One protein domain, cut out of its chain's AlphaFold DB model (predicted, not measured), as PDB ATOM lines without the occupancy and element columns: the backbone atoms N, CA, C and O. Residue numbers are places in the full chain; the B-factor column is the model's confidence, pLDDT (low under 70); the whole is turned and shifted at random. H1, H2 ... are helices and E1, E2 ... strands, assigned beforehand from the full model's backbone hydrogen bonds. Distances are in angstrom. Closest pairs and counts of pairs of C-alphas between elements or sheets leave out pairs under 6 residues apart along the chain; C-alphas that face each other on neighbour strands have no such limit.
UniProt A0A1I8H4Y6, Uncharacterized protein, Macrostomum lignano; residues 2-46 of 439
ATOM      1  N   GLU A   2      73.916  33.375-112.673       71.69
ATOM      2  CA  GLU A   2      73.879  32.823-111.301       71.69
ATOM      3  C   GLU A   2      73.548  31.320-111.219       71.69
ATOM      4  O   GLU A   2      74.278  30.570-110.580       71.69
ATOM      5  N   SER A   3      72.531  30.842-111.943       77.88
ATOM      6  CA  SER A   3      72.169  29.413-111.971       77.88
ATOM      7  C   SER A   3      73.282  28.498-112.508       77.88
ATOM      8  O   SER A   3      73.394  27.356-112.072       77.88
ATOM      9  N   LEU A   4      74.123  28.994-113.427       79.94
ATOM     10  CA  LEU A   4      75.293  28.269-113.932       79.94
ATOM     11  C   LEU A   4      76.401  28.225-112.873       79.94
ATOM     12  O   LEU A   4      77.016  27.181-112.692       79.94
ATOM     13  N   LEU A   5      76.628  29.326-112.150       80.00
ATOM     14  CA  LEU A   5      77.608  29.382-111.060       80.00
ATOM     15  C   LEU A   5      77.212  28.446-109.908       80.00
ATOM     16  O   LEU A   5      78.054  27.695-109.427       80.00
ATOM     17  N   VAL A   6      75.928  28.415-109.527       79.31
ATOM     18  CA  VAL A   6      75.392  27.477-108.521       79.31
ATOM     19  C   VAL A   6      75.608  26.021-108.951       79.31
ATOM     20  O   VAL A   6      76.129  25.228-108.171       79.31
ATOM     21  N   TRP A   7      75.283  25.677-110.203       79.81
ATOM     22  CA  TRP A   7      75.494  24.325-110.732       79.81
ATOM     23  C   TRP A   7      76.981  23.943-110.813       79.81
ATOM     24  O   TRP A   7      77.360  22.836-110.436       79.81
ATOM     25  N   LEU A   8      77.851  24.863-111.245       80.69
ATOM     26  CA  LEU A   8      79.300  24.638-111.271       80.69
ATOM     27  C   LEU A   8      79.882  24.480-109.860       80.69
ATOM     28  O   LEU A   8      80.784  23.671-109.677       80.69
ATOM     29  N   ASN A   9      79.356  25.199-108.866       81.88
ATOM     30  CA  ASN A   9      79.778  25.080-107.470       81.88
ATOM     31  C   ASN A   9      79.378  23.726-106.848       81.88
ATOM     32  O   ASN A   9      80.119  23.171-106.044       81.88
ATOM     33  N   GLU A  10      78.241  23.153-107.259       78.38
ATOM     34  CA  GLU A  10      77.834  21.793-106.870       78.38
ATOM     35  C   GLU A  10      78.742  20.710-107.491       78.38
ATOM     36  O   GLU A  10      78.956  19.655-106.894       78.38
ATOM     37  N   LYS A  11      79.281  20.952-108.697       75.62
ATOM     38  CA  LYS A  11      80.124  19.985-109.429       75.62
ATOM     39  C   LYS A  11      81.626  20.137-109.195       75.62
ATOM     40  O   LYS A  11      82.347  19.157-109.367       75.62
ATOM     41  N   ILE A  12      82.102  21.324-108.826       76.25
ATOM     42  CA  ILE A  12      83.526  21.628-108.653       76.25
ATOM     43  C   ILE A  12      83.754  22.145-107.223       76.25
ATOM     44  O   ILE A  12      83.501  23.326-106.962       76.25
ATOM     45  N   PRO A  13      84.263  21.307-106.295       64.81
ATOM     46  CA  PRO A  13      84.537  21.724-104.924       64.81
ATOM     47  C   PRO A  13      85.697  22.731-104.900       64.81
ATOM     48  O   PRO A  13      86.873  22.369-104.890       64.81
ATOM     49  N   THR A  14      85.351  24.016-104.897       67.50
ATOM     50  CA  THR A  14      86.286  25.145-104.813       67.50
ATOM     51  C   THR A  14      86.160  25.819-103.451       67.50
ATOM     52  O   THR A  14      85.063  25.997-102.930       67.50
ATOM     53  N   THR A  15      87.289  26.213-102.862       63.06
ATOM     54  CA  THR A  15      87.380  26.685-101.465       63.06
ATOM     55  C   THR A  15      86.551  27.933-101.149       63.06
ATOM     56  O   THR A  15      86.130  28.096-100.008       63.06
ATOM     57  N   ALA A  16      86.292  28.791-102.139       64.44
ATOM     58  CA  ALA A  16      85.416  29.966-102.028       64.44
ATOM     59  C   ALA A  16      84.282  29.965-103.078       64.44
ATOM     60  O   ALA A  16      83.675  31.001-103.365       64.44
ATOM     61  N   GLY A  17      84.014  28.793-103.657       69.19
ATOM     62  CA  GLY A  17      83.022  28.573-104.698       69.19
ATOM     63  C   GLY A  17      83.362  29.158-106.070       69.19
ATOM     64  O   GLY A  17      84.302  29.937-106.254       69.19
ATOM     65  N   VAL A  18      82.570  28.763-107.060       73.88
ATOM     66  CA  VAL A  18      82.679  29.227-108.447       73.88
ATOM     67  C   VAL A  18      82.037  30.609-108.591       73.88
ATOM     68  O   VAL A  18      80.815  30.723-108.599       73.88
ATOM     69  N   GLN A  19      82.853  31.661-108.721       73.19
ATOM     70  CA  GLN A  19      82.371  33.050-108.829       73.19
ATOM     71  C   GLN A  19      82.576  33.649-110.226       73.19
ATOM     72  O   GLN A  19      81.784  34.476-110.679       73.19
ATOM     73  N   HIS A  20      83.627  33.228-110.931       77.69
ATOM     74  CA  HIS A  20      84.039  33.810-112.202       77.69
ATOM     75  C   HIS A  20      84.390  32.732-113.229       77.69
ATOM     76  O   HIS A  20      85.031  31.729-112.911       77.69
ATOM     77  N   VAL A  21      83.997  32.968-114.481       81.62
ATOM     78  CA  VAL A  21      84.328  32.111-115.625       81.62
ATOM     79  C   VAL A  21      85.093  32.943-116.649       81.62
ATOM     80  O   VAL A  21      84.640  34.014-117.046       81.62
ATOM     81  N   PHE A  22      86.251  32.453-117.075       82.69
ATOM     82  CA  PHE A  22      87.129  33.106-118.041       82.69
ATOM     83  C   PHE A  22      87.207  32.296-119.331       82.69
ATOM     84  O   PHE A  22      87.381  31.078-119.291       82.69
ATOM     85  N   ARG A  23      87.130  32.965-120.483       81.94
ATOM     86  CA  ARG A  23      87.395  32.355-121.794       81.94
ATOM     87  C   ARG A  23      88.900  32.289-122.054       81.94
ATOM     88  O   ARG A  23      89.586  33.299-121.905       81.94
ATOM     89  N   LEU A  24      89.400  31.139-122.500       79.38
ATOM     90  CA  LEU A  24      90.748  31.000-123.062       79.38
ATOM     91  C   LEU A  24      90.716  31.132-124.598       79.38
ATOM     92  O   LEU A  24      89.732  30.716-125.218       79.38
ATOM     93  N   PRO A  25      91.782  31.663-125.232       67.81
ATOM     94  CA  PRO A  25      93.034  32.131-124.623       67.81
ATOM     95  C   PRO A  25      92.959  33.560-124.053       67.81
ATOM     96  O   PRO A  25      93.793  33.931-123.236       67.81
ATOM     97  N   ASP A  26      91.952  34.348-124.441       69.56
ATOM     98  CA  ASP A  26      91.919  35.811-124.251       69.56
ATOM     99  C   ASP A  26      91.839  36.282-122.785       69.56
ATOM    100  O   ASP A  26      91.981  37.471-122.490       69.56
ATOM    101  N   GLY A  27      91.539  35.376-121.851       68.69
ATOM    102  CA  GLY A  27      91.384  35.667-120.427       68.69
ATOM    103  C   GLY A  27      90.229  36.619-120.110       68.69
ATOM    104  O   GLY A  27      90.250  37.281-119.071       68.69
ATOM    105  N   ARG A  28      89.236  36.727-121.005       76.69
ATOM    106  CA  ARG A  28      88.061  37.591-120.827       76.69
ATOM    107  C   ARG A  28      87.101  36.969-119.817       76.69
ATOM    108  O   ARG A  28      86.725  35.807-119.963       76.69
ATOM    109  N   LEU A  29      86.703  37.751-118.814       77.06
ATOM    110  CA  LEU A  29      85.645  37.392-117.870       77.06
ATOM    111  C   LEU A  29      84.309  37.331-118.617       77.06
ATOM    112  O   LEU A  29      83.894  38.337-119.188       77.06
ATOM    113  N   MET A  30      83.644  36.179-118.584       76.12
ATOM    114  CA  MET A  30      82.294  36.018-119.121       76.12
ATOM    115  C   MET A  30      81.287  36.526-118.091       76.12
ATOM    116  O   MET A  30      81.314  36.119-116.924       76.12
ATOM    117  N   ARG A  31      80.416  37.439-118.519       75.19
ATOM    118  CA  ARG A  31      79.355  38.049-117.708       75.19
ATOM    119  C   ARG A  31      77.969  37.556-118.099       75.19
ATOM    120  O   ARG A  31      77.063  37.676-117.276       75.19
ATOM    121  N   ASP A  32      77.807  36.964-119.282       76.38
ATOM    122  CA  ASP A  32      76.544  36.350-119.689       76.38
ATOM    123  C   ASP A  32      76.693  34.957-120.331       76.38
ATOM    124  O   ASP A  32      77.748  34.569-120.833       76.38
ATOM    125  N   VAL A  33      75.606  34.184-120.297       75.31
ATOM    126  CA  VAL A  33      75.506  32.837-120.874       75.31
ATOM    127  C   VAL A  33      75.511  32.887-122.410       75.31
ATOM    128  O   VAL A  33      75.958  31.931-123.042       75.31
ATOM    129  N   GLY A  34      75.098  34.003-123.025       74.06
ATOM    130  CA  GLY A  34      75.187  34.204-124.478       74.06
ATOM    131  C   GLY A  34      76.617  34.329-125.027       74.06
ATOM    132  O   GLY A  34      76.825  34.178-126.227       74.06
ATOM    133  N   GLU A  35      77.619  34.567-124.172       75.44
ATOM    134  CA  GLU A  35      79.026  34.734-124.580       75.44
ATOM    135  C   GLU A  35      79.769  33.391-124.766       75.44
ATOM    136  O   GLU A  35      80.918  33.353-125.227       75.44
ATOM    137  N   PHE A  36      79.124  32.270-124.421       78.31
ATOM    138  CA  PHE A  36      79.696  30.933-124.555       78.31
ATOM    139  C   PHE A  36      79.614  30.438-126.005       78.31
ATOM    140  O   PHE A  36      78.534  30.263-126.564       78.31
ATOM    141  N   GLN A  37      80.772  30.161-126.606       77.88
ATOM    142  CA  GLN A  37      80.893  29.641-127.966       77.88
ATOM    143  C   GLN A  37      81.321  28.165-127.950       77.88
ATOM    144  O   GLN A  37      82.237  27.795-127.204       77.88
ATOM    145  N   PRO A  38      80.714  27.307-128.792       69.81
ATOM    146  CA  PRO A  38      81.102  25.905-128.892       69.81
ATOM    147  C   PRO A  38      82.559  25.777-129.360       69.81
ATOM    148  O   PRO A  38      83.014  26.495-130.247       69.81
ATOM    149  N   GLY A  39      83.310  24.857-128.748       71.50
ATOM    150  CA  GLY A  39      84.724  24.619-129.069       71.50
ATOM    151  C   GLY A  39      85.727  25.575-128.405       71.50
ATOM    152  O   GLY A  39      86.929  25.438-128.645       71.50
ATOM    153  N   CYS A  40      85.276  26.507-127.559       74.12
ATOM    154  CA  CYS A  40      86.158  27.310-126.706       74.12
ATOM    155  C   CYS A  40      86.439  26.618-125.364       74.12
ATOM    156  O   CYS A  40      85.604  25.883-124.837       74.12
ATOM    157  N   GLN A  41      87.626  26.866-124.806       77.12
ATOM    158  CA  GLN A  41      88.001  26.419-123.464       77.12
ATOM    159  C   GLN A  41      87.641  27.505-122.442       77.12
ATOM    160  O   GLN A  41      87.829  28.697-122.700       77.12
ATOM    161  N   TYR A  42      87.160  27.087-121.272       81.56
ATOM    162  CA  TYR A  42      86.743  27.975-120.191       81.56
ATOM    163  C   TYR A  42      87.407  27.560-118.878       81.56
ATOM    164  O   TYR A  42      87.417  26.379-118.534       81.56
ATOM    165  N   VAL A  43      87.953  28.533-118.149       81.12
ATOM    166  CA  VAL A  43      88.547  28.347-116.820       81.12
ATOM    167  C   VAL A  43      87.608  28.922-115.777       81.12
ATOM    168  O   VAL A  43      87.083  30.024-115.928       81.12
ATOM    169  N   VAL A  44      87.416  28.171-114.703       79.69
ATOM    170  CA  VAL A  44      86.563  28.541-113.581       79.69
ATOM    171  C   VAL A  44      87.446  28.971-112.410       79.69
ATOM    172  O   VAL A  44      88.442  28.314-112.116       79.69
ATOM    173  N   SER A  45      87.106  30.083-111.759       76.38
ATOM    174  CA  SER A  45      87.896  30.674-110.675       76.38
ATOM    175  C   SER A  45      87.002  31.254-109.580       76.38
ATOM    176  O   SER A  45      85.930  31.801-109.847       76.38
ATOM    177  N   SER A  46      87.480  31.197-108.338       76.31
ATOM    178  CA  SER A  46      86.903  31.933-107.207       76.31
ATOM    179  C   SER A  46      87.362  33.397-107.148       76.31
ATOM    180  O   SER A  46      86.793  34.180-106.401       76.31
TER     181      SER A  46
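AT A GLANCE: This is residues 2 to 46 of the 439 residues of an uncharacterized protein of Macrostomum lignano (UniProt A0A1I8H4Y6). This is a small three-stranded sheet with one helix at one end of it: E1 lies in the middle of the sheet between E2 and E3, and H1 sits near the end where E1 begins and E3 ends, only grazing the sheet. The two wider loops reach toward opposite ends, and the two C-alphas farthest apart lie in them, Thr 15 in the link from H1 to E1 and Pro 38 in the link from E2 to E3. The printed part has 45 residues with one named helix and three named strands, in the order H1, E1, E2, E3, and its class is mixed, helices and strands. The sheet runs E2, E1, E3 and is antiparallel. The whole is compact and rounded, with a radius of gyration of the C-alphas of 10.3 A and spans of 25 by 18 by 17 A.

HOW THE PARTS SIT: H1, residues 2 to 11, is on the sheet but only grazes it, with its residues 4 to 9. The closest C-alphas of H1 and E1, residues 20 to 24, are those of Leu 5 and His 20, 7.9 A apart. In H1, every O i to N i+4 pair is within hydrogen-bond range. E1 is the inner strand. E2, residues 28 to 30, is its antiparallel neighbour at 131 degrees, and the two form a hairpin; N 30 and O 21 are 2.8 A apart, and N 23 and O 28 are 2.9 A apart, both within hydrogen-bond range. E3, residues 41 to 45, is the other antiparallel neighbour of E1, at 150 degrees. Across this pair N 22 and O 43 are within hydrogen-bond range at 2.8 A, as are N 20 and O 45 at 2.9 A. The C-alphas of 21 and 44 face each other at 4.7 A. E2 and E3 are edge strands and are apart.

IN THESE COORDINATES: H1 begins at C-alpha 2, (73.879, 32.823, -111.301), and measures 14.4 A from first to last C-alpha. E1 measures 13.1 A and begins at C-alpha 20, (84.039, 33.810, -112.202). E2 has three residues. E3 measures 13.5 A and ends at C-alpha 45, (87.896, 30.674, -110.675).

THE WHOLE: The C-alphas of Thr 15 and Pro 38, the two farthest apart, are 28.1 A from each other. The printed part has no cut. The link from E1 to E2 is tight, and the links from H1 to E1 and from E2 to E3 are short. The mean pLDDT of the printed part is 75.5, and the model's confidence is under 70 at residues 13 to 17, residues 25 to 27 and residue 38.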